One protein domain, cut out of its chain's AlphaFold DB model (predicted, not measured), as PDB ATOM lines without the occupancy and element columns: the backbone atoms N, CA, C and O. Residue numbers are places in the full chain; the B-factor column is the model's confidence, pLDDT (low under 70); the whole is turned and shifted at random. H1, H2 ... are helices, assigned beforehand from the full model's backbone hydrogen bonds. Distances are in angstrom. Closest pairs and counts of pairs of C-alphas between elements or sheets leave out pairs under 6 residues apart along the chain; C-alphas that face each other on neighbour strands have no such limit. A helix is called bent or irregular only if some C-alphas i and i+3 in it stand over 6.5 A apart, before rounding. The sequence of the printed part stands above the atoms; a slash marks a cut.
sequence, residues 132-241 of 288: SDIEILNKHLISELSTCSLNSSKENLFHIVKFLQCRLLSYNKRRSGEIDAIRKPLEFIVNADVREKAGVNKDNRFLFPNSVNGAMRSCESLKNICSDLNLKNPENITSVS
ATOM      1  N   SER A 132      19.777 -40.526 -39.256       78.06
ATOM      2  CA  SER A 132      19.541 -39.301 -40.034       78.06
ATOM      3  C   SER A 132      18.605 -39.523 -41.221       78.06
ATOM      4  O   SER A 132      17.712 -38.719 -41.469       78.06
ATOM      5  N   ASP A 133      18.772 -40.637 -41.934       82.62
ATOM      6  CA  ASP A 133      17.954 -40.963 -43.102       82.62
ATOM      7  C   ASP A 133      16.520 -41.324 -42.678       82.62
ATOM      8  O   ASP A 133      15.544 -40.929 -43.317       82.62
ATOM      9  N   ILE A 134      16.380 -42.016 -41.541       82.81
ATOM     10  CA  ILE A 134      15.077 -42.325 -40.936       82.81
ATOM     11  C   ILE A 134      14.362 -41.045 -40.488       82.81
ATOM     12  O   ILE A 134      13.144 -40.931 -40.642       82.81
ATOM     13  N   GLU A 135      15.094 -40.078 -39.936       81.69
ATOM     14  CA  GLU A 135      14.541 -38.790 -39.524       81.69
ATOM     15  C   GLU A 135      14.002 -37.994 -40.718       81.69
ATOM     16  O   GLU A 135      12.862 -37.526 -40.667       81.69
ATOM     17  N   ILE A 136      14.778 -37.898 -41.805       86.44
ATOM     18  CA  ILE A 136      14.374 -37.223 -43.049       86.44
ATOM     19  C   ILE A 136      13.105 -37.869 -43.616       86.44
ATOM     20  O   ILE A 136      12.117 -37.175 -43.867       86.44
ATOM     21  N   LEU A 137      13.094 -39.201 -43.741       87.56
ATOM     22  CA  LEU A 137      11.929 -39.940 -44.222       87.56
ATOM     23  C   LEU A 137      10.698 -39.689 -43.342       87.56
ATOM     24  O   LEU A 137       9.607 -39.432 -43.848       87.56
ATOM     25  N   ASN A 138      10.854 -39.746 -42.019       84.50
ATOM     26  CA  ASN A 138       9.743 -39.539 -41.096       84.50
ATOM     27  C   ASN A 138       9.166 -38.128 -41.179       84.50
ATOM     28  O   ASN A 138       7.943 -37.989 -41.198       84.50
ATOM     29  N   LYS A 139      10.027 -37.105 -41.225       85.06
ATOM     30  CA  LYS A 139       9.612 -35.706 -41.370       85.06
ATOM     31  C   LYS A 139       8.816 -35.513 -42.656       85.06
ATOM     32  O   LYS A 139       7.728 -34.947 -42.608       85.06
ATOM     33  N   HIS A 140       9.303 -36.068 -43.763       90.94
ATOM     34  CA  HIS A 140       8.613 -35.995 -45.046       90.94
ATOM     35  C   HIS A 140       7.244 -36.694 -45.017       90.94
ATOM     36  O   HIS A 140       6.240 -36.082 -45.368       90.94
ATOM     37  N   LEU A 141       7.171 -37.936 -44.518       88.50
ATOM     38  CA  LEU A 141       5.908 -38.680 -44.429       88.50
ATOM     39  C   LEU A 141       4.855 -37.970 -43.564       88.50
ATOM     40  O   LEU A 141       3.670 -38.031 -43.879       88.50
ATOM     41  N   ILE A 142       5.268 -37.344 -42.455       85.25
ATOM     42  CA  ILE A 142       4.357 -36.589 -41.580       85.25
ATOM     43  C   ILE A 142       3.887 -35.319 -42.278       85.25
ATOM     44  O   ILE A 142       2.685 -35.076 -42.318       85.25
ATOM     45  N   SER A 143       4.829 -34.539 -42.818       87.62
ATOM     46  CA  SER A 143       4.530 -33.280 -43.498       87.62
ATOM     47  C   SER A 143       3.500 -33.514 -44.595       87.62
ATOM     48  O   SER A 143       2.432 -32.915 -44.546       87.62
ATOM     49  N   GLU A 144       3.749 -34.476 -45.485       90.94
ATOM     50  CA  GLU A 144       2.838 -34.761 -46.594       90.94
ATOM     51  C   GLU A 144       1.447 -35.199 -46.141       90.94
ATOM     52  O   GLU A 144       0.441 -34.734 -46.668       90.94
ATOM     53  N   LEU A 145       1.352 -36.058 -45.123       87.12
ATOM     54  CA  LEU A 145       0.047 -36.494 -44.621       87.12
ATOM     55  C   LEU A 145      -0.712 -35.372 -43.900       87.12
ATOM     56  O   LEU A 145      -1.940 -35.367 -43.929       87.12
ATOM     57  N   SER A 146      -0.007 -34.418 -43.287       85.56
ATOM     58  CA  SER A 146      -0.630 -33.252 -42.655       85.56
ATOM     59  C   SER A 146      -1.104 -32.192 -43.649       85.56
ATOM     60  O   SER A 146      -2.083 -31.504 -43.370       85.56
ATOM     61  N   THR A 147      -0.440 -32.069 -44.802       87.38
ATOM     62  CA  THR A 147      -0.729 -31.041 -45.814       87.38
ATOM     63  C   THR A 147      -1.532 -31.569 -47.000       87.38
ATOM     64  O   THR A 147      -1.936 -30.780 -47.853       87.38
ATOM     65  N   CYS A 148      -1.771 -32.882 -47.082       87.31
ATOM     66  CA  CYS A 148      -2.484 -33.473 -48.208       87.31
ATOM     67  C   CYS A 148      -3.909 -32.913 -48.358       87.31
ATOM     68  O   CYS A 148      -4.675 -32.791 -47.399       87.31
ATOM     69  N   SER A 149      -4.280 -32.591 -49.597       88.62
ATOM     70  CA  SER A 149      -5.655 -32.228 -49.941       88.62
ATOM     71  C   SER A 149      -6.527 -33.481 -49.889       88.62
ATOM     72  O   SER A 149      -6.152 -34.507 -50.439       88.62
ATOM     73  N   LEU A 150      -7.702 -33.432 -49.264       88.88
ATOM     74  CA  LEU A 150      -8.635 -34.569 -49.214       88.88
ATOM     75  C   LEU A 150      -9.695 -34.447 -50.317       88.88
ATOM     76  O   LEU A 150     -10.883 -34.280 -50.046       88.88
ATOM     77  N   ASN A 151      -9.255 -34.486 -51.575       88.81
ATOM     78  CA  ASN A 151     -10.129 -34.436 -52.748       88.81
ATOM     79  C   ASN A 151     -10.216 -35.801 -53.450       88.81
ATOM     80  O   ASN A 151      -9.277 -36.597 -53.409       88.81
ATOM     81  N   SER A 152     -11.347 -36.083 -54.098       85.25
ATOM     82  CA  SER A 152     -11.639 -37.401 -54.682       85.25
ATOM     83  C   SER A 152     -10.942 -37.682 -56.021       85.25
ATOM     84  O   SER A 152     -11.374 -38.588 -56.732       85.25
ATOM     85  N   SER A 153      -9.901 -36.925 -56.396       90.75
ATOM     86  CA  SER A 153      -9.142 -37.232 -57.611       90.75
ATOM     87  C   SER A 153      -8.423 -38.574 -57.461       90.75
ATOM     88  O   SER A 153      -7.997 -38.974 -56.371       90.75
ATOM     89  N   LYS A 154      -8.274 -39.275 -58.585       87.94
ATOM     90  CA  LYS A 154      -7.590 -40.565 -58.637       87.94
ATOM     91  C   LYS A 154      -6.136 -40.446 -58.185       87.94
ATOM     92  O   LYS A 154      -5.685 -41.243 -57.360       87.94
ATOM     93  N   GLU A 155      -5.408 -39.457 -58.700       89.38
ATOM     94  CA  GLU A 155      -4.002 -39.220 -58.362       89.38
ATOM     95  C   GLU A 155      -3.850 -38.958 -56.865       89.38
ATOM     96  O   GLU A 155      -2.995 -39.558 -56.213       89.38
ATOM     97  N   ASN A 156      -4.727 -38.120 -56.314       90.25
ATOM     98  CA  ASN A 156      -4.687 -37.734 -54.917       90.25
ATOM     99  C   ASN A 156      -4.990 -38.911 -53.977       90.25
ATOM    100  O   ASN A 156      -4.268 -39.127 -53.003       90.25
ATOM    101  N   LEU A 157      -5.989 -39.743 -54.296       91.00
ATOM    102  CA  LEU A 157      -6.277 -40.944 -53.512       91.00
ATOM    103  C   LEU A 157      -5.082 -41.907 -53.497       91.00
ATOM    104  O   LEU A 157      -4.667 -42.350 -52.426       91.00
ATOM    105  N   PHE A 158      -4.490 -42.215 -54.655       92.38
ATOM    106  CA  PHE A 158      -3.341 -43.127 -54.701       92.38
ATOM    107  C   PHE A 158      -2.083 -42.525 -54.065       92.38
ATOM    108  O   PHE A 158      -1.294 -43.266 -53.473       92.38
ATOM    109  N   HIS A 159      -1.924 -41.201 -54.110       92.12
ATOM    110  CA  HIS A 159      -0.890 -40.490 -53.367       92.12
ATOM    111  C   HIS A 159      -1.069 -40.672 -51.851       92.12
ATOM    112  O   HIS A 159      -0.158 -41.151 -51.173       92.12
ATOM    113  N   ILE A 160      -2.265 -40.410 -51.317       92.38
ATOM    114  CA  ILE A 160      -2.565 -40.597 -49.890       92.38
ATOM    115  C   ILE A 160      -2.363 -42.060 -49.475       92.38
ATOM    116  O   ILE A 160      -1.717 -42.329 -48.461       92.38
ATOM    117  N   VAL A 161      -2.839 -43.020 -50.276       92.19
ATOM    118  CA  VAL A 161      -2.638 -44.462 -50.046       92.19
ATOM    119  C   VAL A 161      -1.143 -44.805 -49.964       92.19
ATOM    120  O   VAL A 161      -0.733 -45.492 -49.024       92.19
ATOM    121  N   LYS A 162      -0.318 -44.292 -50.892       92.06
ATOM    122  CA  LYS A 162       1.146 -44.490 -50.926       92.06
ATOM    123  C   LYS A 162       1.789 -44.027 -49.617       92.06
ATOM    124  O   LYS A 162       2.501 -44.805 -48.975       92.06
ATOM    125  N   PHE A 163       1.516 -42.794 -49.198       91.94
ATOM    126  CA  PHE A 163       2.125 -42.194 -48.008       91.94
ATOM    127  C   PHE A 163       1.624 -42.816 -46.703       91.94
ATOM    128  O   PHE A 163       2.426 -43.156 -45.829       91.94
ATOM    129  N   LEU A 164       0.317 -43.051 -46.586       89.88
ATOM    130  CA  LEU A 164      -0.299 -43.639 -45.398       89.88
ATOM    131  C   LEU A 164       0.214 -45.064 -45.147       89.88
ATOM    132  O   LEU A 164       0.566 -45.418 -44.016       89.88
ATOM    133  N   GLN A 165       0.339 -45.861 -46.209       87.38
ATOM    134  CA  GLN A 165       0.897 -47.207 -46.132       87.38
ATOM    135  C   GLN A 165       2.387 -47.189 -45.747       87.38
ATOM    136  O   GLN A 165       2.812 -47.995 -44.916       87.38
ATOM    137  N   CYS A 166       3.188 -46.260 -46.283       87.06
ATOM    138  CA  CYS A 166       4.606 -46.127 -45.918       87.06
ATOM    139  C   CYS A 166       4.794 -45.653 -44.471       87.06
ATOM    140  O   CYS A 166       5.665 -46.158 -43.756       87.06
ATOM    141  N   ARG A 167       3.931 -44.748 -43.994       86.50
ATOM    142  CA  ARG A 167       3.896 -44.315 -42.591       86.50
ATOM    143  C   ARG A 167       3.508 -45.455 -41.650       86.50
ATOM    144  O   ARG A 167       3.973 -45.491 -40.515       86.50
ATOM    145  N   LEU A 168       2.641 -46.374 -42.082       83.31
ATOM    146  CA  LEU A 168       2.291 -47.604 -41.348       83.31
ATOM    147  C   LEU A 168       3.447 -48.595 -41.297       83.31
ATOM    148  O   LEU A 168       3.692 -49.203 -40.262       83.31
ATOM    149  N   LEU A 169       4.179 -48.719 -42.397       77.50
ATOM    150  CA  LEU A 169       5.301 -49.642 -42.514       77.50
ATOM    151  C   LEU A 169       6.515 -49.232 -41.665       77.50
ATOM    152  O   LEU A 169       7.273 -50.095 -41.227       77.50
ATOM    153  N   SER A 170       6.727 -47.925 -41.479       70.88
ATOM    154  CA  SER A 170       7.981 -47.393 -40.932       70.88
ATOM    155  C   SER A 170       8.122 -47.566 -39.412       70.88
ATOM    156  O   SER A 170       9.252 -47.672 -38.944       70.88
ATOM    157  N   TYR A 171       7.026 -47.671 -38.637       64.62
ATOM    158  CA  TYR A 171       7.072 -47.866 -37.176       64.62
ATOM    159  C   TYR A 171       5.887 -48.678 -36.620       64.62
ATOM    160  O   TYR A 171       4.730 -48.370 -36.886       64.62
ATOM    161  N   ASN A 172       6.189 -49.666 -35.765       56.88
ATOM    162  CA  ASN A 172       5.205 -50.584 -35.163       56.88
ATOM    163  C   ASN A 172       4.533 -50.071 -33.872       56.88
ATOM    164  O   ASN A 172       3.603 -50.709 -33.388       56.88
ATOM    165  N   LYS A 173       4.960 -48.939 -33.298       57.47
ATOM    166  CA  LYS A 173       4.294 -48.329 -32.135       57.47
ATOM    167  C   LYS A 173       4.192 -46.827 -32.352       57.47
ATOM    168  O   LYS A 173       5.212 -46.157 -32.474       57.47
ATOM    169  N   ARG A 174       2.963 -46.323 -32.434       65.50
ATOM    170  CA  ARG A 174       2.656 -44.920 -32.729       65.50
ATOM    171  C   ARG A 174       2.206 -44.207 -31.470       65.50
ATOM    172  O   ARG A 174       1.424 -44.767 -30.702       65.50
ATOM    173  N   ARG A 175       2.691 -42.983 -31.257       62.19
ATOM    174  CA  ARG A 175       2.122 -42.096 -30.231       62.19
ATOM    175  C   ARG A 175       0.717 -41.654 -30.654       62.19
ATOM    176  O   ARG A 175       0.418 -41.652 -31.845       62.19
ATOM    177  N   SER A 176      -0.129 -41.264 -29.700       63.81
ATOM    178  CA  SER A 176      -1.508 -40.813 -29.966       63.81
ATOM    179  C   SER A 176      -1.574 -39.735 -31.054       63.81
ATOM    180  O   SER A 176      -2.293 -39.912 -32.027       63.81
ATOM    181  N   GLY A 177      -0.710 -38.717 -30.993       64.31
ATOM    182  CA  GLY A 177      -0.661 -37.669 -32.022       64.31
ATOM    183  C   GLY A 177      -0.306 -38.165 -33.433       64.31
ATOM    184  O   GLY A 177      -0.727 -37.579 -34.424       64.31
ATOM    185  N   GLU A 178       0.422 -39.279 -33.564       67.94
ATOM    186  CA  GLU A 178       0.690 -39.891 -34.874       67.94
ATOM    187  C   GLU A 178      -0.515 -40.667 -35.411       67.94
ATOM    188  O   GLU A 178      -0.658 -40.814 -36.624       67.94
ATOM    189  N   ILE A 179      -1.364 -41.183 -34.518       73.81
ATOM    190  CA  ILE A 179      -2.656 -41.770 -34.880       73.81
ATOM    191  C   ILE A 179      -3.609 -40.664 -35.335       73.81
ATOM    192  O   ILE A 179      -4.278 -40.820 -36.354       73.81
ATOM    193  N   ASP A 180      -3.610 -39.523 -34.649       75.12
ATOM    194  CA  ASP A 180      -4.432 -38.376 -35.035       75.12
ATOM    195  C   ASP A 180      -4.029 -37.827 -36.413       75.12
ATOM    196  O   ASP A 180      -4.894 -37.560 -37.249       75.12
ATOM    197  N   ALA A 181      -2.724 -37.760 -36.706       76.88
ATOM    198  CA  ALA A 181      -2.207 -37.294 -37.997       76.88
ATOM    199  C   ALA A 181      -2.661 -38.152 -39.194       76.88
ATOM    200  O   ALA A 181      -2.840 -37.641 -40.295       76.88
ATOM    201  N   ILE A 182      -2.861 -39.457 -38.999       85.56
ATOM    202  CA  ILE A 182      -3.305 -40.362 -40.070       85.56
ATOM    203  C   ILE A 182      -4.815 -40.582 -40.098       85.56
ATOM    204  O   ILE A 182      -5.315 -41.177 -41.053       85.56
ATOM    205  N   ARG A 183      -5.538 -40.142 -39.064       87.12
ATOM    206  CA  ARG A 183      -6.965 -40.418 -38.894       87.12
ATOM    207  C   ARG A 183      -7.785 -39.888 -40.067       87.12
ATOM    208  O   ARG A 183      -8.480 -40.666 -40.708       87.12
ATOM    209  N   LYS A 184      -7.665 -38.593 -40.378       89.38
ATOM    210  CA  LYS A 184      -8.429 -37.965 -41.471       89.38
ATOM    211  C   LYS A 184      -8.090 -38.566 -42.848       89.38
ATOM    212  O   LYS A 184      -9.022 -38.933 -43.559       89.38
ATOM    213  N   PRO A 185      -6.805 -38.755 -43.224       90.06
ATOM    214  CA  PRO A 185      -6.459 -39.472 -44.455       90.06
ATOM    215  C   PRO A 185      -7.007 -40.904 -44.516       90.06
ATOM    216  O   PRO A 185      -7.400 -41.368 -45.583       90.06
ATOM    217  N   LEU A 186      -7.047 -41.616 -43.384       90.81
ATOM    218  CA  LEU A 186      -7.578 -42.977 -43.316       90.81
ATOM    219  C   LEU A 186      -9.104 -43.008 -43.492       90.81
ATOM    220  O   LEU A 186      -9.604 -43.805 -44.283       90.81
ATOM    221  N   GLU A 187      -9.834 -42.128 -42.802       91.50
ATOM    222  CA  GLU A 187     -11.284 -41.948 -42.977       91.50
ATOM    223  C   GLU A 187     -11.616 -41.614 -44.441       91.50
ATOM    224  O   GLU A 187     -12.548 -42.174 -45.020       91.50
ATOM    225  N   PHE A 188     -10.790 -40.773 -45.072       92.50
ATOM    226  CA  PHE A 188     -10.937 -40.379 -46.467       92.50
ATOM    227  C   PHE A 188     -10.820 -41.558 -47.452       92.50
ATOM    228  O   PHE A 188     -11.683 -41.713 -48.312       92.50
ATOM    229  N   ILE A 189      -9.807 -42.427 -47.322       92.19
ATOM    230  CA  ILE A 189      -9.615 -43.557 -48.259       92.19
ATOM    231  C   ILE A 189     -10.600 -44.720 -48.048       92.19
ATOM    232  O   ILE A 189     -10.735 -45.584 -48.919       92.19
ATOM    233  N   VAL A 190     -11.268 -44.775 -46.892       92.19
ATOM    234  CA  VAL A 190     -12.302 -45.780 -46.589       92.19
ATOM    235  C   VAL A 190     -13.672 -45.352 -47.126       92.19
ATOM    236  O   VAL A 190     -14.507 -46.214 -47.393       92.19
ATOM    237  N   ASN A 191     -13.896 -44.054 -47.338       92.69
ATOM    238  CA  ASN A 191     -15.163 -43.528 -47.836       92.69
ATOM    239  C   ASN A 191     -15.523 -44.107 -49.223       92.69
ATOM    240  O   ASN A 191     -14.730 -44.051 -50.165       92.69
ATOM    241  N   ALA A 192     -16.733 -44.662 -49.343       90.62
ATOM    242  CA  ALA A 192     -17.197 -45.348 -50.548       90.62
ATOM    243  C   ALA A 192     -17.309 -44.412 -51.763       90.62
ATOM    244  O   ALA A 192     -16.808 -44.755 -52.834       90.62
ATOM    245  N   ASP A 193     -17.870 -43.214 -51.584       91.38
ATOM    246  CA  ASP A 193     -18.036 -42.226 -52.656       91.38
ATOM    247  C   ASP A 193     -16.680 -41.744 -53.175       91.38
ATOM    248  O   ASP A 193     -16.482 -41.554 -54.375       91.38
ATOM    249  N   VAL A 194     -15.718 -41.557 -52.266       92.25
ATOM    250  CA  VAL A 194     -14.344 -41.182 -52.614       92.25
ATOM    251  C   VAL A 194     -13.678 -42.288 -53.432       92.25
ATOM    252  O   VAL A 194     -13.054 -41.999 -54.451       92.25
ATOM    253  N   ARG A 195     -13.824 -43.553 -53.015       92.31
ATOM    254  CA  ARG A 195     -13.277 -44.711 -53.739       92.31
ATOM    255  C   ARG A 195     -13.887 -44.843 -55.132       92.31
ATOM    256  O   ARG A 195     -13.146 -45.077 -56.085       92.31
ATOM    257  N   GLU A 196     -15.201 -44.661 -55.259       90.75
ATOM    258  CA  GLU A 196     -15.895 -44.706 -56.548       90.75
ATOM    259  C   GLU A 196     -15.432 -43.574 -57.476       90.75
ATOM    260  O   GLU A 196     -15.013 -43.844 -58.602       90.75
ATOM    261  N   LYS A 197     -15.397 -42.327 -56.987       91.19
ATOM    262  CA  LYS A 197     -14.925 -41.158 -57.753       91.19
ATOM    263  C   LYS A 197     -13.462 -41.271 -58.187       91.19
ATOM    264  O   LYS A 197     -13.120 -40.866 -59.294       91.19
ATOM    265  N   ALA A 198     -12.609 -41.861 -57.352       90.19
ATOM    266  CA  ALA A 198     -11.205 -42.114 -57.673       90.19
ATOM    267  C   ALA A 198     -10.999 -43.304 -58.637       90.19
ATOM    268  O   ALA A 198      -9.864 -43.601 -59.020       90.19
ATOM    269  N   GLY A 199     -12.068 -44.006 -59.030       89.44
ATOM    270  CA  GLY A 199     -12.004 -45.146 -59.942       89.44
ATOM    271  C   GLY A 199     -11.411 -46.410 -59.312       89.44
ATOM    272  O   GLY A 199     -10.791 -47.213 -60.014       89.44
ATOM    273  N   VAL A 200     -11.558 -46.593 -57.996       91.50
ATOM    274  CA  VAL A 200     -11.216 -47.853 -57.322       91.50
ATOM    275  C   VAL A 200     -12.261 -48.906 -57.690       91.50
ATOM    276  O   VAL A 200     -13.461 -48.654 -57.629       91.50
ATOM    277  N   ASN A 201     -11.811 -50.108 -58.057       89.62
ATOM    278  CA  ASN A 201     -12.713 -51.207 -58.392       89.62
ATOM    279  C   ASN A 201     -13.649 -51.535 -57.204       89.62
ATOM    280  O   ASN A 201     -13.178 -51.684 -56.074       89.62
ATOM    281  N   LYS A 202     -14.958 -51.668 -57.467       87.44
ATOM    282  CA  LYS A 202     -15.997 -51.950 -56.456       87.44
ATOM    283  C   LYS A 202     -15.762 -53.269 -55.710       87.44
ATOM    284  O   LYS A 202     -16.057 -53.355 -54.522       87.44
ATOM    285  N   ASP A 203     -15.149 -54.252 -56.366       90.62
ATOM    286  CA  ASP A 203     -14.798 -55.547 -55.774       90.62
ATOM    287  C   ASP A 203     -13.481 -55.517 -54.981       90.62
ATOM    288  O   ASP A 203     -13.103 -56.517 -54.361       90.62
ATOM    289  N   ASN A 204     -12.755 -54.392 -54.984       88.56
ATOM    290  CA  ASN A 204     -11.478 -54.274 -54.290       88.56
ATOM    291  C   ASN A 204     -11.684 -54.154 -52.777       88.56
ATOM    292  O   ASN A 204     -12.029 -53.096 -52.253       88.56
ATOM    293  N   ARG A 205     -11.403 -55.252 -52.069       89.62
ATOM    294  CA  ARG A 205     -11.582 -55.390 -50.612       89.62
ATOM    295  C   ARG A 205     -10.421 -54.839 -49.783       89.62
ATOM    296  O   ARG A 205     -10.469 -54.887 -48.557       89.62
ATOM    297  N   PHE A 206      -9.347 -54.365 -50.415       89.19
ATOM    298  CA  PHE A 206      -8.168 -53.908 -49.689       89.19
ATOM    299  C   PHE A 206      -8.365 -52.489 -49.142       89.19
ATOM    300  O   PHE A 206      -8.931 -51.610 -49.801       89.19
ATOM    301  N   LEU A 207      -7.847 -52.258 -47.928       89.50
ATOM    302  CA  LEU A 207      -7.797 -50.931 -47.307       89.50
ATOM    303  C   LEU A 207      -6.914 -49.968 -48.112       89.50
ATOM    304  O   LEU A 207      -7.273 -48.815 -48.298       89.50
ATOM    305  N   PHE A 208      -5.787 -50.470 -48.625       91.81
ATOM    306  CA  PHE A 208      -4.868 -49.748 -49.508       91.81
ATOM    307  C   PHE A 208      -4.980 -50.321 -50.927       91.81
ATOM    308  O   PHE A 208      -4.191 -51.208 -51.281       91.81
ATOM    309  N   PRO A 209      -5.983 -49.903 -51.721       90.44
ATOM    310  CA  PRO A 209      -6.202 -50.450 -53.051       90.44
ATOM    311  C   PRO A 209      -5.092 -50.019 -54.020       90.44
ATOM    312  O   PRO A 209      -4.444 -48.989 -53.840       90.44
ATOM    313  N   ASN A 210      -4.880 -50.805 -55.070       85.56
ATOM    314  CA  ASN A 210      -4.188 -50.381 -56.284       85.56
ATOM    315  C   ASN A 210      -5.207 -50.004 -57.379       85.56
ATOM    316  O   ASN A 210      -6.415 -50.100 -57.171       85.56
ATOM    317  N   SER A 211      -4.725 -49.589 -58.550       81.56
ATOM    318  CA  SER A 211      -5.565 -49.177 -59.686       81.56
ATOM    319  C   SER A 211      -6.334 -50.314 -60.373       81.56
ATOM    320  O   SER A 211      -7.051 -50.061 -61.335       81.56
ATOM    321  N   VAL A 212      -6.149 -51.558 -59.933       83.81
ATOM    322  CA  VAL A 212      -6.805 -52.757 -60.468       83.81
ATOM    323  C   VAL A 212      -7.681 -53.336 -59.342       83.81
ATOM    324  O   VAL A 212      -8.376 -52.599 -58.644       83.81
ATOM    325  N   ASN A 213      -7.648 -54.648 -59.119       86.56
ATOM    326  CA  ASN A 213      -8.331 -55.321 -58.020       86.56
ATOM    327  C   ASN A 213      -7.307 -55.998 -57.094       86.56
ATOM    328  O   ASN A 213      -7.210 -57.221 -57.013       86.56
ATOM    329  N   GLY A 214      -6.456 -55.194 -56.461       86.75
ATOM    330  CA  GLY A 214      -5.431 -55.682 -55.544       86.75
ATOM    331  C   GLY A 214      -4.972 -54.630 -54.542       86.75
ATOM    332  O   GLY A 214      -5.485 -53.511 -54.508       86.75
ATOM    333  N   ALA A 215      -3.984 -54.998 -53.730       85.00
ATOM    334  CA  ALA A 215      -3.363 -54.105 -52.761       85.00
ATOM    335  C   ALA A 215      -2.177 -53.338 -53.365       85.00
ATOM    336  O   ALA A 215      -1.418 -53.879 -54.179       85.00
ATOM    337  N   MET A 216      -1.973 -52.100 -52.917       85.12
ATOM    338  CA  MET A 216      -0.744 -51.358 -53.190       85.12
ATOM    339  C   MET A 216       0.453 -52.029 -52.498       85.12
ATOM    340  O   MET A 216       0.366 -52.485 -51.352       85.12
ATOM    341  N   ARG A 217       1.591 -52.105 -53.198       80.38
ATOM    342  CA  ARG A 217       2.820 -52.720 -52.680       80.38
ATOM    343  C   ARG A 217       3.612 -51.723 -51.837       80.38
ATOM    344  O   ARG A 217       4.393 -50.940 -52.367       80.38
ATOM    345  N   SER A 218       3.502 -51.839 -50.515       78.19
ATOM    346  CA  SER A 218       4.188 -50.964 -49.548       78.19
ATOM    347  C   SER A 218       5.701 -50.861 -49.747       78.19
ATOM    348  O   SER A 218       6.263 -49.780 -49.625       78.19
ATOM    349  N   CYS A 219       6.376 -51.967 -50.071       75.00
ATOM    350  CA  CYS A 219       7.822 -51.972 -50.302       75.00
ATOM    351  C   CYS A 219       8.232 -51.163 -51.540       75.00
ATOM    352  O   CYS A 219       9.337 -50.633 -51.576       75.00
ATOM    353  N   GLU A 220       7.378 -51.114 -52.558       79.31
ATOM    354  CA  GLU A 220       7.622 -50.371 -53.795       79.31
ATOM    355  C   GLU A 220       7.299 -48.892 -53.587       79.31
ATOM    356  O   GLU A 220       8.130 -48.039 -53.877       79.31
ATOM    357  N   SER A 221       6.172 -48.607 -52.930       84.62
ATOM    358  CA  SER A 221       5.821 -47.269 -52.456       84.62
ATOM    359  C   SER A 221       6.935 -46.647 -51.614       84.62
ATOM    360  O   SER A 221       7.343 -45.524 -51.890       84.62
ATOM    361  N   LEU A 222       7.478 -47.392 -50.641       83.25
ATOM    362  CA  LEU A 222       8.550 -46.916 -49.767       83.25
ATOM    363  C   LEU A 222       9.825 -46.608 -50.552       83.25
ATOM    364  O   LEU A 222      10.436 -45.572 -50.321       83.25
ATOM    365  N   LYS A 223      10.210 -47.484 -51.487       84.06
ATOM    366  CA  LYS A 223      11.373 -47.250 -52.350       84.06
ATOM    367  C   LYS A 223      11.204 -45.990 -53.182       84.06
ATOM    368  O   LYS A 223      12.124 -45.190 -53.214       84.06
ATOM    369  N   ASN A 224      10.032 -45.801 -53.784       86.88
ATOM    370  CA  ASN A 224       9.755 -44.618 -54.593       86.88
ATOM    371  C   ASN A 224       9.883 -43.343 -53.748       86.88
ATOM    372  O   ASN A 224      10.599 -42.441 -54.150       86.88
ATOM    373  N   ILE A 225       9.292 -43.304 -52.544       90.00
ATOM    374  CA  ILE A 225       9.457 -42.156 -51.627       90.00
ATOM    375  C   ILE A 225      10.931 -41.939 -51.271       90.00
ATOM    376  O   ILE A 225      11.396 -40.810 -51.268       90.00
ATOM    377  N   CYS A 226      11.679 -43.002 -50.964       87.56
ATOM    378  CA  CYS A 226      13.092 -42.869 -50.605       87.56
ATOM    379  C   CYS A 226      13.946 -42.344 -51.768       87.56
ATOM    380  O   CYS A 226      14.892 -41.609 -51.515       87.56
ATOM    381  N   SER A 227      13.618 -42.698 -53.014       88.06
ATOM    382  CA  SER A 227      14.300 -42.178 -54.206       88.06
ATOM    383  C   SER A 227      14.051 -40.686 -54.431       88.06
ATOM    384  O   SER A 227      14.922 -40.006 -54.963       88.06
ATOM    385  N   ASP A 228      12.885 -40.185 -54.016       89.94
ATOM    386  CA  ASP A 228      12.509 -38.772 -54.140       89.94
ATOM    387  C   ASP A 228      13.148 -37.899 -53.032       89.94
ATOM    388  O   ASP A 228      13.038 -36.673 -53.047       89.94
ATOM    389  N   LEU A 229      13.824 -38.519 -52.055       91.12
ATOM    390  CA  LEU A 229      14.436 -37.860 -50.903       91.12
ATOM    391  C   LEU A 229      15.964 -37.824 -51.003       91.12
ATOM    392  O   LEU A 229      16.603 -38.765 -51.467       91.12
ATOM    393  N   ASN A 230      16.568 -36.764 -50.461       91.56
ATOM    394  CA  ASN A 230      18.025 -36.626 -50.371       91.56
ATOM    395  C   ASN A 230      18.600 -37.450 -49.198       91.56
ATOM    396  O   ASN A 230      19.033 -36.904 -48.181       91.56
ATOM    397  N   LEU A 231      18.519 -38.776 -49.314       89.81
ATOM    398  CA  LEU A 231      19.008 -39.742 -48.327       89.81
ATOM    399  C   LEU A 231      20.434 -40.179 -48.657       89.81
ATOM    400  O   LEU A 231      20.787 -40.322 -49.826       89.81
ATOM    401  N   LYS A 232      21.247 -40.461 -47.634       87.25
ATOM    402  CA  LYS A 232      22.629 -40.920 -47.848       87.25
ATOM    403  C   LYS A 232      22.680 -42.358 -48.358       87.25
ATOM    404  O   LYS A 232      23.488 -42.665 -49.229       87.25
ATOM    405  N   ASN A 233      21.831 -43.228 -47.809       83.88
ATOM    406  CA  ASN A 233      21.799 -44.657 -48.123       83.88
ATOM    407  C   ASN A 233      20.354 -45.176 -48.271       83.88
ATOM    408  O   ASN A 233      19.893 -45.991 -47.456       83.88
ATOM    409  N   PRO A 234      19.602 -44.724 -49.293       84.25
ATOM    410  CA  PRO A 234      18.203 -45.111 -49.493       84.25
ATOM    411  C   PRO A 234      18.010 -46.630 -49.656       84.25
ATOM    412  O   PRO A 234      17.001 -47.184 -49.217       84.25
ATOM    413  N   GLU A 235      18.991 -47.349 -50.209       82.19
ATOM    414  CA  GLU A 235      18.989 -48.809 -50.373       82.19
ATOM    415  C   GLU A 235      18.919 -49.582 -49.047       82.19
ATOM    416  O   GLU A 235      18.448 -50.730 -49.000       82.19
ATOM    417  N   ASN A 236      19.350 -48.942 -47.956       81.31
ATOM    418  CA  ASN A 236      19.304 -49.504 -46.616       81.31
ATOM    419  C   ASN A 236      17.943 -49.300 -45.946       81.31
ATOM    420  O   ASN A 236      17.680 -49.950 -44.934       81.31
ATOM    421  N   ILE A 237      17.033 -48.498 -46.508       80.88
ATOM    422  CA  ILE A 237      15.672 -48.327 -45.992       80.88
ATOM    423  C   ILE A 237      14.727 -49.334 -46.658       80.88
ATOM    424  O   ILE A 237      14.263 -49.193 -47.785       80.88
ATOM    425  N   THR A 238      14.406 -50.397 -45.927       80.31
ATOM    426  CA  THR A 238      13.435 -51.423 -46.324       80.31
ATOM    427  C   THR A 238      12.587 -51.794 -45.117       80.31
ATOM    428  O   THR A 238      13.049 -51.664 -43.988       80.31
ATOM    429  N   SER A 239      11.390 -52.352 -45.318       71.88
ATOM    430  CA  SER A 239      10.560 -52.851 -44.202       71.88
ATOM    431  C   SER A 239      11.333 -53.788 -43.263       71.88
ATOM    432  O   SER A 239      11.228 -53.704 -42.041       71.88
ATOM    433  N   VAL A 240      12.183 -54.648 -43.832       68.81
ATOM    434  CA  VAL A 240      13.017 -55.593 -43.081       68.81
ATOM    435  C   VAL A 240      14.104 -54.881 -42.278       68.81
ATOM    436  O   VAL A 240      14.336 -55.231 -41.123       68.81
ATOM    437  N   SER A 241      14.799 -53.912 -42.870       72.50
ATOM    438  CA  SER A 241      15.896 -53.210 -42.198       72.50
ATOM    439  C   SER A 241      15.401 -52.176 -41.188       72.50
ATOM    440  O   SER A 241      16.007 -52.070 -40.131       72.50
TER     441      SER A 241
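Overview. This is residues 132 to 241 of the 288 residues of an uncharacterized protein of Lottia gigantea (UniProt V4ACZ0). The longest helix, H2, runs through the middle, with H1, H3 and H5 packed round it; H1 and H3 also touch each other, and H5 crosses H2 almost at a right angle. The short H4 and the stretch 198 to 217 lie towards one end of the longest axis, the start of H1 and the tail 228 to 241 towards the other, while residues 172 to 177 stick out. The printed part has 110 residues with five named helices, H1 to H5 in chain order, and no named strand; its class is all helix. It is compact, with a radius of gyration of the C-alphas of 13.9 A, and spans 40 by 28 by 22 A.

Arrangement. Begin with H2, residues 154 to 170, the hub, which touches three other helices. Its residues 160 to 167 touch H1, residues 132 to 147, in a hairpin; the closest C-alphas, of Leu 141 and Arg 167, are 6.3 A apart, at a steep tilt of 40 degrees, opposite ways. Its residues 157 to 164 touch H3, residues 176 to 190, in a second hairpin; the closest C-alphas, of Leu 157 and Ile 189, are 6.8 A apart, at a shallow tilt of 34.9 degrees, only just short of steep, opposite ways. H5, residues 218 to 227, touches H2 about perpendicular, at 84 degrees; look at the closest C-alphas, of Cys 166 and Leu 222, 5.6 A apart. H1 and H3 touch at a steep tilt of 54 degrees, with the C-alphas of Ser 146 and Ala 181 closest at 6.4 A. The helix packing is mostly crossed: of these 4 touching pairs, 1 is at a shallow tilt. H4, residues 192 to 197, is close to H2 but not clearly touching, the closest C-alphas, of Lys 154 and Lys 197, being 7.4 A apart. H3 and H5 are apart. Every O i to N i+4 pair is within hydrogen-bond range in H1, H2, H4 and H5; in H3, 8 of 11 are.

Along the chain. Find C-alpha 154 at (-7.590, -40.565, -58.637); from there H2 runs 24.5 A to C-alpha 170. H1 starts at C-alpha 132, at (19.541, -39.301, -40.034), and is 22.6 A long. H3 measures 20.4 A and is irregular: C-alphas 181 and 184 are 7.2 A apart. H4 is 8.6 A long. H5 covers 14.2 A and ends at C-alpha 227, at (14.300, -42.178, -54.206).

Size, cuts and confidence. The two C-alphas farthest apart, of Ser 132 and Lys 202, are 41.1 A apart. The printed part has no cut. The link from H4 to H5, 20 residues, is long. Residues 172 to 177, of which 176 and 177 belong to H3, stand free. In the B-factor column of this predicted model, mean pLDDT of the printed part is 84.7; residues 171 to 178 and 240 are under 70.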